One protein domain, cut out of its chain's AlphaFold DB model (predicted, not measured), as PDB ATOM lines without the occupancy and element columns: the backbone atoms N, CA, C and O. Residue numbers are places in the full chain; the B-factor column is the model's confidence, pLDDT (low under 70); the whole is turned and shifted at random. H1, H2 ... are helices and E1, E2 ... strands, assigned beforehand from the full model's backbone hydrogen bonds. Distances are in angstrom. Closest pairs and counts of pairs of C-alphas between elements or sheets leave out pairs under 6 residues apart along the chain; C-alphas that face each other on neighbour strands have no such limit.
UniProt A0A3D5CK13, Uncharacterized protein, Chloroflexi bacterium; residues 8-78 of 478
ATOM      1  N   LEU A   8     167.244 131.294 143.682       88.62
ATOM      2  CA  LEU A   8     167.419 130.851 142.298       88.62
ATOM      3  C   LEU A   8     167.528 132.079 141.388       88.62
ATOM      4  O   LEU A   8     166.588 132.862 141.285       88.62
ATOM      5  N   ILE A   9     168.656 132.246 140.709       88.38
ATOM      6  CA  ILE A   9     168.878 133.328 139.752       88.38
ATOM      7  C   ILE A   9     168.817 132.743 138.346       88.38
ATOM      8  O   ILE A   9     169.574 131.840 138.007       88.38
ATOM      9  N   MET A  10     167.908 133.261 137.529       89.12
ATOM     10  CA  MET A  10     167.781 132.906 136.117       89.12
ATOM     11  C   MET A  10     168.444 134.002 135.294       89.12
ATOM     12  O   MET A  10     167.883 135.089 135.145       89.12
ATOM     13  N   ALA A  11     169.656 133.736 134.818       87.12
ATOM     14  CA  ALA A  11     170.383 134.643 133.951       87.12
ATOM     15  C   ALA A  11     169.837 134.532 132.526       87.12
ATOM     16  O   ALA A  11     169.782 133.441 131.956       87.12
ATOM     17  N   SER A  12     169.409 135.663 131.969       84.56
ATOM     18  CA  SER A  12     168.798 135.711 130.643       84.56
ATOM     19  C   SER A  12     169.454 136.769 129.768       84.56
ATOM     20  O   SER A  12     169.761 137.869 130.227       84.56
ATOM     21  N   SER A  13     169.618 136.433 128.492       81.44
ATOM     22  CA  SER A  13     169.937 137.363 127.401       81.44
ATOM     23  C   SER A  13     168.766 137.517 126.420       81.44
ATOM     24  O   SER A  13     168.868 138.240 125.432       81.44
ATOM     25  N   ASP A  14     167.634 136.852 126.680       77.81
ATOM     26  CA  ASP A  14     166.442 136.902 125.840       77.81
ATOM     27  C   ASP A  14     165.131 136.961 126.643       77.81
ATOM     28  O   ASP A  14     165.097 136.867 127.872       77.81
ATOM     29  N   ASN A  15     164.024 137.123 125.913       66.44
ATOM     30  CA  ASN A  15     162.665 137.204 126.451       66.44
ATOM     31  C   ASN A  15     162.057 135.824 126.781       66.44
ATOM     32  O   ASN A  15     160.840 135.650 126.664       66.44
ATOM     33  N   MET A  16     162.854 134.809 127.141       67.75
ATOM     34  CA  MET A  16     162.273 133.548 127.614       67.75
ATOM     35  C   MET A  16     161.360 133.786 128.823       67.75
ATOM     36  O   MET A  16     161.686 134.550 129.731       67.75
ATOM     37  N   GLN A  17     160.224 133.081 128.866       64.88
ATOM     38  CA  GLN A  17     159.255 133.138 129.968       64.88
ATOM     39  C   GLN A  17     159.745 132.345 131.192       64.88
ATOM     40  O   GLN A  17     159.114 131.394 131.649       64.88
ATOM     41  N   TRP A  18     160.887 132.757 131.739       70.88
ATOM     42  CA  TRP A  18     161.446 132.264 132.999       70.88
ATOM     43  C   TRP A  18     160.475 132.410 134.183       70.88
ATOM     44  O   TRP A  18     160.605 131.719 135.191       70.88
ATOM     45  N   GLU A  19     159.467 133.273 134.045       61.72
ATOM     46  CA  GLU A  19     158.383 133.512 135.004       61.72
ATOM     47  C   GLU A  19     157.661 132.224 135.431       61.72
ATOM     48  O   GLU A  19     157.315 132.082 136.602       61.72
ATOM     49  N   ALA A  20     157.538 131.229 134.543       60.50
ATOM     50  CA  ALA A  20     156.925 129.939 134.874       60.50
ATOM     51  C   ALA A  20     157.705 129.132 135.938       60.50
ATOM     52  O   ALA A  20     157.141 128.255 136.589       60.50
ATOM     53  N   LEU A  21     158.997 129.419 136.143       62.19
ATOM     54  CA  LEU A  21     159.828 128.768 137.162       62.19
ATOM     55  C   LEU A  21     159.775 129.477 138.529       62.19
ATOM     56  O   LEU A  21     160.345 128.970 139.497       62.19
ATOM     57  N   GLN A  22     159.091 130.624 138.636       65.19
ATOM     58  CA  GLN A  22     158.993 131.388 139.886       65.19
ATOM     59  C   GLN A  22     157.973 130.801 140.880       65.19
ATOM     60  O   GLN A  22     158.088 131.057 142.076       65.19
ATOM     61  N   GLU A  23     157.018 129.970 140.440       58.66
ATOM     62  CA  GLU A  23     155.827 129.567 141.222       58.66
ATOM     63  C   GLU A  23     156.071 128.681 142.468       58.66
ATOM     64  O   GLU A  23     155.136 128.132 143.047       58.66
ATOM     65  N   SER A  24     157.305 128.514 142.944       61.47
ATOM     66  CA  SER A  24     157.563 127.702 144.150       61.47
ATOM     67  C   SER A  24     158.887 127.972 144.866       61.47
ATOM     68  O   SER A  24     159.234 127.251 145.805       61.47
ATOM     69  N   ARG A  25     159.655 128.984 144.442       72.19
ATOM     70  CA  ARG A  25     160.974 129.305 145.006       72.19
ATOM     71  C   ARG A  25     161.187 130.812 145.056       72.19
ATOM     72  O   ARG A  25     160.637 131.551 144.251       72.19
ATOM     73  N   ASN A  26     162.036 131.256 145.976       85.12
ATOM     74  CA  ASN A  26     162.601 132.599 145.927       85.12
ATOM     75  C   ASN A  26     163.513 132.679 144.692       85.12
ATOM     76  O   ASN A  26     164.645 132.201 144.726       85.12
ATOM     77  N   ALA A  27     162.976 133.191 143.585       87.25
ATOM     78  CA  ALA A  27     163.624 133.180 142.283       87.25
ATOM     79  C   ALA A  27     163.582 134.566 141.632       87.25
ATOM     80  O   ALA A  27     162.608 135.299 141.800       87.25
ATOM     81  N   ARG A  28     164.634 134.936 140.896       87.56
ATOM     82  CA  ARG A  28     164.736 136.232 140.206       87.56
ATOM     83  C   ARG A  28     165.320 136.057 138.815       87.56
ATOM     84  O   ARG A  28     166.303 135.341 138.646       87.56
ATOM     85  N   VAL A  29     164.724 136.727 137.834       87.31
ATOM     86  CA  VAL A  29     165.288 136.823 136.482       87.31
ATOM     87  C   VAL A  29     166.245 138.003 136.455       87.31
ATOM     88  O   VAL A  29     165.874 139.112 136.843       87.31
ATOM     89  N   VAL A  30     167.477 137.772 136.023       87.62
ATOM     90  CA  VAL A  30     168.515 138.798 135.946       87.62
ATOM     91  C   VAL A  30     169.002 138.882 134.509       87.62
ATOM     92  O   VAL A  30     169.476 137.904 133.936       87.62
ATOM     93  N   TRP A  31     168.862 140.071 133.937       86.69
ATOM     94  CA  TRP A  31     169.334 140.389 132.594       86.69
ATOM     95  C   TRP A  31     170.827 140.670 132.621       86.69
ATOM     96  O   TRP A  31     171.333 141.136 133.637       86.69
ATOM     97  N   GLU A  32     171.541 140.367 131.543       83.44
ATOM     98  CA  GLU A  32     173.000 140.523 131.461       83.44
ATOM     99  C   GLU A  32     173.490 141.950 131.761       83.44
ATOM    100  O   GLU A  32     174.483 142.115 132.463       83.44
ATOM    101  N   ASP A  33     172.736 142.962 131.336       80.94
ATOM    102  CA  ASP A  33     173.026 144.395 131.483       80.94
ATOM    103  C   ASP A  33     172.662 144.990 132.857       80.94
ATOM    104  O   ASP A  33     172.851 146.186 133.084       80.94
ATOM    105  N   ARG A  34     172.119 144.180 133.776       88.56
ATOM    106  CA  ARG A  34     171.655 144.632 135.099       88.56
ATOM    107  C   ARG A  34     172.564 144.183 136.231       88.56
ATOM    108  O   ARG A  34     173.347 143.246 136.108       88.56
ATOM    109  N   ALA A  35     172.403 144.779 137.397       91.88
ATOM    110  CA  ALA A  35     172.999 144.239 138.610       91.88
ATOM    111  C   ALA A  35     172.386 142.880 139.011       91.88
ATOM    112  O   ALA A  35     171.213 142.598 138.737       91.88
ATOM    113  N   MET A  36     173.166 142.046 139.699       91.69
ATOM    114  CA  MET A  36     172.745 140.736 140.200       91.69
ATOM    115  C   MET A  36     172.708 140.726 141.734       91.69
ATOM    116  O   MET A  36     173.662 141.177 142.361       91.69
ATOM    117  N   PRO A  37     171.658 140.187 142.370       93.62
ATOM    118  CA  PRO A  37     171.635 140.034 143.817       93.62
ATOM    119  C   PRO A  37     172.545 138.892 144.283       93.62
ATOM    120  O   PRO A  37     172.609 137.833 143.659       93.62
ATOM    121  N   LEU A  38     173.196 139.096 145.422       92.75
ATOM    122  CA  LEU A  38     174.018 138.128 146.133       92.75
ATOM    123  C   LEU A  38     173.341 137.786 147.465       92.75
ATOM    124  O   LEU A  38     173.216 138.629 148.355       92.75
ATOM    125  N   SER A  39     172.916 136.530 147.602       89.62
ATOM    126  CA  SER A  39     172.242 136.049 148.810       89.62
ATOM    127  C   SER A  39     173.228 135.665 149.916       89.62
ATOM    128  O   SER A  39     174.321 135.157 149.649       89.62
ATOM    129  N   THR A  40     172.813 135.817 151.174       88.06
ATOM    130  CA  THR A  40     173.601 135.442 152.356       88.06
ATOM    131  C   THR A  40     173.872 133.944 152.457       88.06
ATOM    132  O   THR A  40     174.901 133.574 153.008       88.06
ATOM    133  N   ASN A  41     173.013 133.081 151.902       89.31
ATOM    134  CA  ASN A  41     173.252 131.629 151.845       89.31
ATOM    135  C   ASN A  41     173.733 131.152 150.457       89.31
ATOM    136  O   ASN A  41     173.925 129.954 150.223       89.31
ATOM    137  N   GLY A  42     173.976 132.090 149.538       91.12
ATOM    138  CA  GLY A  42     174.336 131.813 148.151       91.12
ATOM    139  C   GLY A  42     173.121 131.525 147.269       91.12
ATOM    140  O   GLY A  42     171.973 131.566 147.706       91.12
ATOM    141  N   ALA A  43     173.369 131.242 145.996       92.19
ATOM    142  CA  ALA A  43     172.312 131.063 145.003       92.19
ATOM    143  C   ALA A  43     172.598 129.884 144.073       92.19
ATOM    144  O   ALA A  43     173.735 129.456 143.928       92.19
ATOM    145  N   ILE A  44     171.568 129.373 143.406       91.56
ATOM    146  CA  ILE A  44     171.743 128.586 142.183       91.56
ATOM    147  C   ILE A  44     171.598 129.553 141.024       91.56
ATOM    148  O   ILE A  44     170.584 130.241 140.925       91.56
ATOM    149  N   LEU A  45     172.585 129.583 140.145       90.94
ATOM    150  CA  LEU A  45     172.568 130.391 138.943       90.94
ATOM    151  C   LEU A  45     172.286 129.478 137.742       90.94
ATOM    152  O   LEU A  45     172.945 128.455 137.550       90.94
ATOM    153  N   LEU A  46     171.251 129.820 136.980       90.12
ATOM    154  CA  LEU A  46     170.697 129.038 135.880       90.12
ATOM    155  C   LEU A  46     170.671 129.895 134.615       90.12
ATOM    156  O   LEU A  46     170.105 130.982 134.630       90.12
ATOM    157  N   GLY A  47     171.230 129.392 133.522       89.38
ATOM    158  CA  GLY A  47     171.153 130.007 132.198       89.38
ATOM    159  C   GLY A  47     170.936 128.952 131.117       89.38
ATOM    160  O   GLY A  47     170.925 127.748 131.395       89.38
ATOM    161  N   LYS A  48     170.767 129.383 129.866       88.31
ATOM    162  CA  LYS A  48     170.819 128.454 128.727       88.31
ATOM    163  C   LYS A  48     172.208 127.828 128.600       88.31
ATOM    164  O   LYS A  48     173.188 128.384 129.088       88.31
ATOM    165  N   ALA A  49     172.296 126.671 127.948       88.81
ATOM    166  CA  ALA A  49     173.572 125.999 127.703       88.81
ATOM    167  C   ALA A  49     174.590 126.875 126.950       88.81
ATOM    168  O   ALA A  49     175.782 126.721 127.177       88.81
ATOM    169  N   ASP A  50     174.117 127.780 126.091       87.00
ATOM    170  CA  ASP A  50     174.903 128.730 125.294       87.00
ATOM    171  C   ASP A  50     174.972 130.140 125.915       87.00
ATOM    172  O   ASP A  50     175.348 131.098 125.243       87.00
ATOM    173  N   TYR A  51     174.587 130.296 127.187       87.19
ATOM    174  CA  TYR A  51     174.721 131.569 127.890       87.19
ATOM    175  C   TYR A  51     176.189 131.822 128.270       87.19
ATOM    176  O   TYR A  51     176.771 131.070 129.060       87.19
ATOM    177  N   GLU A  52     176.750 132.908 127.731       85.62
ATOM    178  CA  GLU A  52     178.142 133.344 127.944       85.62
ATOM    179  C   GLU A  52     178.266 134.619 128.798       85.62
ATOM    180  O   GLU A  52     179.370 135.077 129.088       85.62
ATOM    181  N   GLY A  53     177.143 135.204 129.222       84.19
ATOM    182  CA  GLY A  53     177.157 136.401 130.056       84.19
ATOM    183  C   GLY A  53     177.691 136.133 131.467       84.19
ATOM    184  O   GLY A  53     177.600 135.025 131.999       84.19
ATOM    185  N   ARG A  54     178.205 137.183 132.117       85.25
ATOM    186  CA  ARG A  54     178.706 137.160 133.512       85.25
ATOM    187  C   ARG A  54     179.763 136.070 133.784       85.25
ATOM    188  O   ARG A  54     179.605 135.290 134.733       85.25
ATOM    189  N   PRO A  55     180.865 136.034 133.015       86.69
ATOM    190  CA  PRO A  55     181.895 135.002 133.145       86.69
ATOM    191  C   PRO A  55     182.459 134.883 134.569       86.69
ATOM    192  O   PRO A  55     182.725 133.772 135.015       86.69
ATOM    193  N   PHE A  56     182.523 135.990 135.320       86.38
ATOM    194  CA  PHE A  56     182.985 136.029 136.714       86.38
ATOM    195  C   PHE A  56     182.239 135.070 137.663       86.38
ATOM    196  O   PHE A  56     182.836 134.523 138.583       86.38
ATOM    197  N   VAL A  57     180.940 134.835 137.441       86.69
ATOM    198  CA  VAL A  57     180.113 133.952 138.293       86.69
ATOM    199  C   VAL A  57     179.642 132.680 137.585       86.69
ATOM    200  O   VAL A  57     179.111 131.789 138.242       86.69
ATOM    201  N   PHE A  58     179.828 132.578 136.264       85.00
ATOM    202  CA  PHE A  58     179.445 131.417 135.447       85.00
ATOM    203  C   PHE A  58     180.618 130.552 134.974       85.00
ATOM    204  O   PHE A  58     180.367 129.509 134.360       85.00
ATOM    205  N   SER A  59     181.865 130.953 135.233       78.50
ATOM    206  CA  SER A  59     183.085 130.277 134.762       78.50
ATOM    207  C   SER A  59     183.044 128.758 134.964       78.50
ATOM    208  O   SER A  59     183.259 128.013 134.013       78.50
ATOM    209  N   GLU A  60     182.619 128.305 136.144       80.25
ATOM    210  CA  GLU A  60     182.541 126.885 136.530       80.25
ATOM    211  C   GLU A  60     181.168 126.224 136.264       80.25
ATOM    212  O   GLU A  60     180.844 125.173 136.816       80.25
ATOM    213  N   GLY A  61     180.302 126.845 135.456       85.31
ATOM    214  CA  GLY A  61     178.951 126.339 135.207       85.31
ATOM    215  C   GLY A  61     178.908 125.071 134.355       85.31
ATOM    216  O   GLY A  61     179.410 125.043 133.235       85.31
ATOM    217  N   GLU A  62     178.212 124.047 134.845       89.62
ATOM    218  CA  GLU A  62     178.053 122.764 134.160       89.62
ATOM    219  C   GLU A  62     176.801 122.747 133.275       89.62
ATOM    220  O   GLU A  62     175.707 123.126 133.706       89.62
ATOM    221  N   ILE A  63     176.929 122.225 132.053       89.38
ATOM    222  CA  ILE A  63     175.781 121.975 131.175       89.38
ATOM    223  C   ILE A  63     175.114 120.660 131.590       89.38
ATOM    224  O   ILE A  63     175.728 119.592 131.576       89.38
ATOM    225  N   ARG A  64     173.833 120.729 131.955       85.69
ATOM    226  CA  ARG A  64     173.032 119.577 132.384       85.69
ATOM    227  C   ARG A  64     172.117 119.073 131.268       85.69
ATOM    228  O   ARG A  64     171.769 119.790 130.328       85.69
ATOM    229  N   GLU A  65     171.699 117.817 131.410       73.50
ATOM    230  CA  GLU A  65     170.703 117.185 130.543       73.50
ATOM    231  C   GLU A  65     169.410 118.025 130.558       73.50
ATOM    232  O   GLU A  65     168.835 118.270 131.619       73.50
ATOM    233  N   GLY A  66     169.010 118.549 129.394       72.94
ATOM    234  CA  GLY A  66     167.933 119.543 129.271       72.94
ATOM    235  C   GLY A  66     168.360 120.907 128.717       72.94
ATOM    236  O   GLY A  66     167.491 121.738 128.477       72.94
ATOM    237  N   GLY A  67     169.656 121.131 128.457       85.06
ATOM    238  CA  GLY A  67     170.130 122.313 127.720       85.06
ATOM    239  C   GLY A  67     170.291 123.573 128.574       85.06
ATOM    240  O   GLY A  67     170.176 124.684 128.060       85.06
ATOM    241  N   PHE A  68     170.571 123.401 129.867       87.38
ATOM    242  CA  PHE A  68     170.802 124.498 130.804       87.38
ATOM    243  C   PHE A  68     172.211 124.443 131.385       87.38
ATOM    244  O   PHE A  68     172.701 123.360 131.716       87.38
ATOM    245  N   ARG A  69     172.823 125.614 131.557       90.31
ATOM    246  CA  ARG A  69     174.061 125.816 132.312       90.31
ATOM    247  C   ARG A  69     173.698 126.147 133.755       90.31
ATOM    248  O   ARG A  69     172.858 127.017 133.993       90.31
ATOM    249  N   VAL A  70     174.290 125.436 134.712       90.44
ATOM    250  CA  VAL A  70     173.980 125.579 136.141       90.44
ATOM    251  C   VAL A  70     175.262 125.694 136.949       90.44
ATOM    252  O   VAL A  70     176.182 124.905 136.757       90.44
ATOM    253  N   THR A  71     175.294 126.631 137.892       91.88
ATOM    254  CA  THR A  71     176.357 126.736 138.898       91.88
ATOM    255  C   THR A  71     175.779 127.111 140.261       91.88
ATOM    256  O   THR A  71     174.684 127.673 140.349       91.88
ATOM    257  N   GLU A  72     176.493 126.778 141.335       92.19
ATOM    258  CA  GLU A  72     176.193 127.295 142.667       92.19
ATOM    259  C   GLU A  72     177.059 128.519 142.954       92.19
ATOM    260  O   GLU A  72     178.284 128.466 142.910       92.19
ATOM    261  N   LEU A  73     176.400 129.619 143.290       90.69
ATOM    262  CA  LEU A  73     177.026 130.840 143.748       90.69
ATOM    263  C   LEU A  73     177.289 130.749 145.249       90.69
ATOM    264  O   LEU A  73     176.385 130.433 146.033       90.69
ATOM    265  N   SER A  74     178.507 131.097 145.649       90.38
ATOM    266  CA  SER A  74     178.884 131.208 147.054       90.38
ATOM    267  C   SER A  74     178.019 132.234 147.809       90.38
ATOM    268  O   SER A  74     177.458 133.149 147.202       90.38
ATOM    269  N   PRO A  75     177.917 132.119 149.147       92.06
ATOM    270  CA  PRO A  75     177.366 133.162 150.010       92.06
ATOM    271  C   PRO A  75     177.960 134.540 149.722       92.06
ATOM    272  O   PRO A  75     179.161 134.636 149.460       92.06
ATOM    273  N   SER A  76     177.158 135.599 149.862       90.69
ATOM    274  CA  SER A  76     177.575 136.990 149.620       90.69
ATOM    275  C   SER A  76     178.853 137.392 150.365       90.69
ATOM    276  O   SER A  76     179.675 138.109 149.810       90.69
ATOM    277  N   ALA A  77     179.084 136.857 151.569       85.25
ATOM    278  CA  ALA A  77     180.302 137.089 152.353       85.25
ATOM    279  C   ALA A  77     181.604 136.604 151.677       85.25
ATOM    280  O   ALA A  77     182.689 136.989 152.097       85.25
ATOM    281  N   SER A  78     181.509 135.760 150.645       87.12
ATOM    282  CA  SER A  78     182.668 135.279 149.877       87.12
ATOM    283  C   SER A  78     183.124 136.281 148.811       87.12
ATOM    284  O   SER A  78     184.215 136.138 148.273       87.12
TER     285      SER A  78
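Overview. This is residues 8 to 78 of the 478 residues of an uncharacterized protein of Chloroflexi bacterium (UniProt A0A3D5CK13). One strongly twisted sheet of five strands runs through the middle of the domain, with E4 and E1 nearest to its core, and two very short helices, H1 and H2, graze the sheet. A short strand, E3, lies outside that sheet, between E2 and E4 along the chain. The printed part has 71 residues, with two named helices and six named strands in the order E1, H1, E2, E3, E4, H2, E5, E6; the class is mixed, helices and strands. The sheet runs E2, E1, E4, E6, E5 and is mixed. The whole is compact, with a radius of gyration of the C-alphas of 11.5 A, and rounded, spanning 30 by 26 by 25 A.

Along the chain. E1, residues 8 to 12, begins at C-alpha 8 (167.419, 130.851, 142.298) and is 12.7 A long from first to last C-alpha. H1 is residues 18 to 21, 5.7 A. E2, residues 27 to 31, measures 13.4 A, and E3, residues 36 to 38, 6.6 A. E4, residues 43 to 48, is 16.6 A long and begins at C-alpha 43 (172.312, 131.063, 145.003). H2 is residues 55 to 58, 4.9 A, and E5 is residues 62 to 64, 6.2 A. E6, residues 68 to 73, is 15.7 A long and ends at C-alpha 73 (177.026, 130.840, 143.748).

Arrangement. From edge to edge of the sheet the strands' lines turn by 116 degrees. E2 and E1 are parallel at 24 degrees, with N 28 and O 8 2.9 A apart, within hydrogen-bond range. E1, H1 and E2 form a strand-helix-strand unit, two parallel neighbour strands with a helix between them along the chain, and its crossover is right-handed. E1 and E4 are parallel at 29 degrees, with N 9 and O 44 at 2.8 A. E4 and E6 are antiparallel at 159 degrees, with N 45 and O 71 at 2.8 A. E5 and E6 are a hairpin, antiparallel at 135 degrees, with N 62 and O 70 at 2.9 A. E4, H2 and E5 form a split strand-helix-strand unit, with E6 between the two strands in the sheet; its crossover is right-handed. H1 only grazes the sheet, with residues 18 to 21, and H2 only grazes it, with residues 57 to 58. The closest C-alphas of H1 and E2 are those of Trp 18 and Val 29, 6.9 A; those of H2 and E6 are Phe 58 and Thr 71, 6.6 A. H1 and H2 are apart. Both helices are too short for an O i to N i+4 pair, and in each the one O i to N i+3 pair is within range. E3 pairs with no named strand; its closest C-alpha pair with E2 is Met 36 and Val 30, 6.3 A.

Size, cuts and confidence. The C-alphas farthest apart, of Gly 66 and Ala 77, are 31.5 A apart. The printed part has no cut and no long link; E4 to H2 is short and the other links are tight. The mean pLDDT of the printed part is 83.7, with residues 15 to 17 and 19 to 24 under 70.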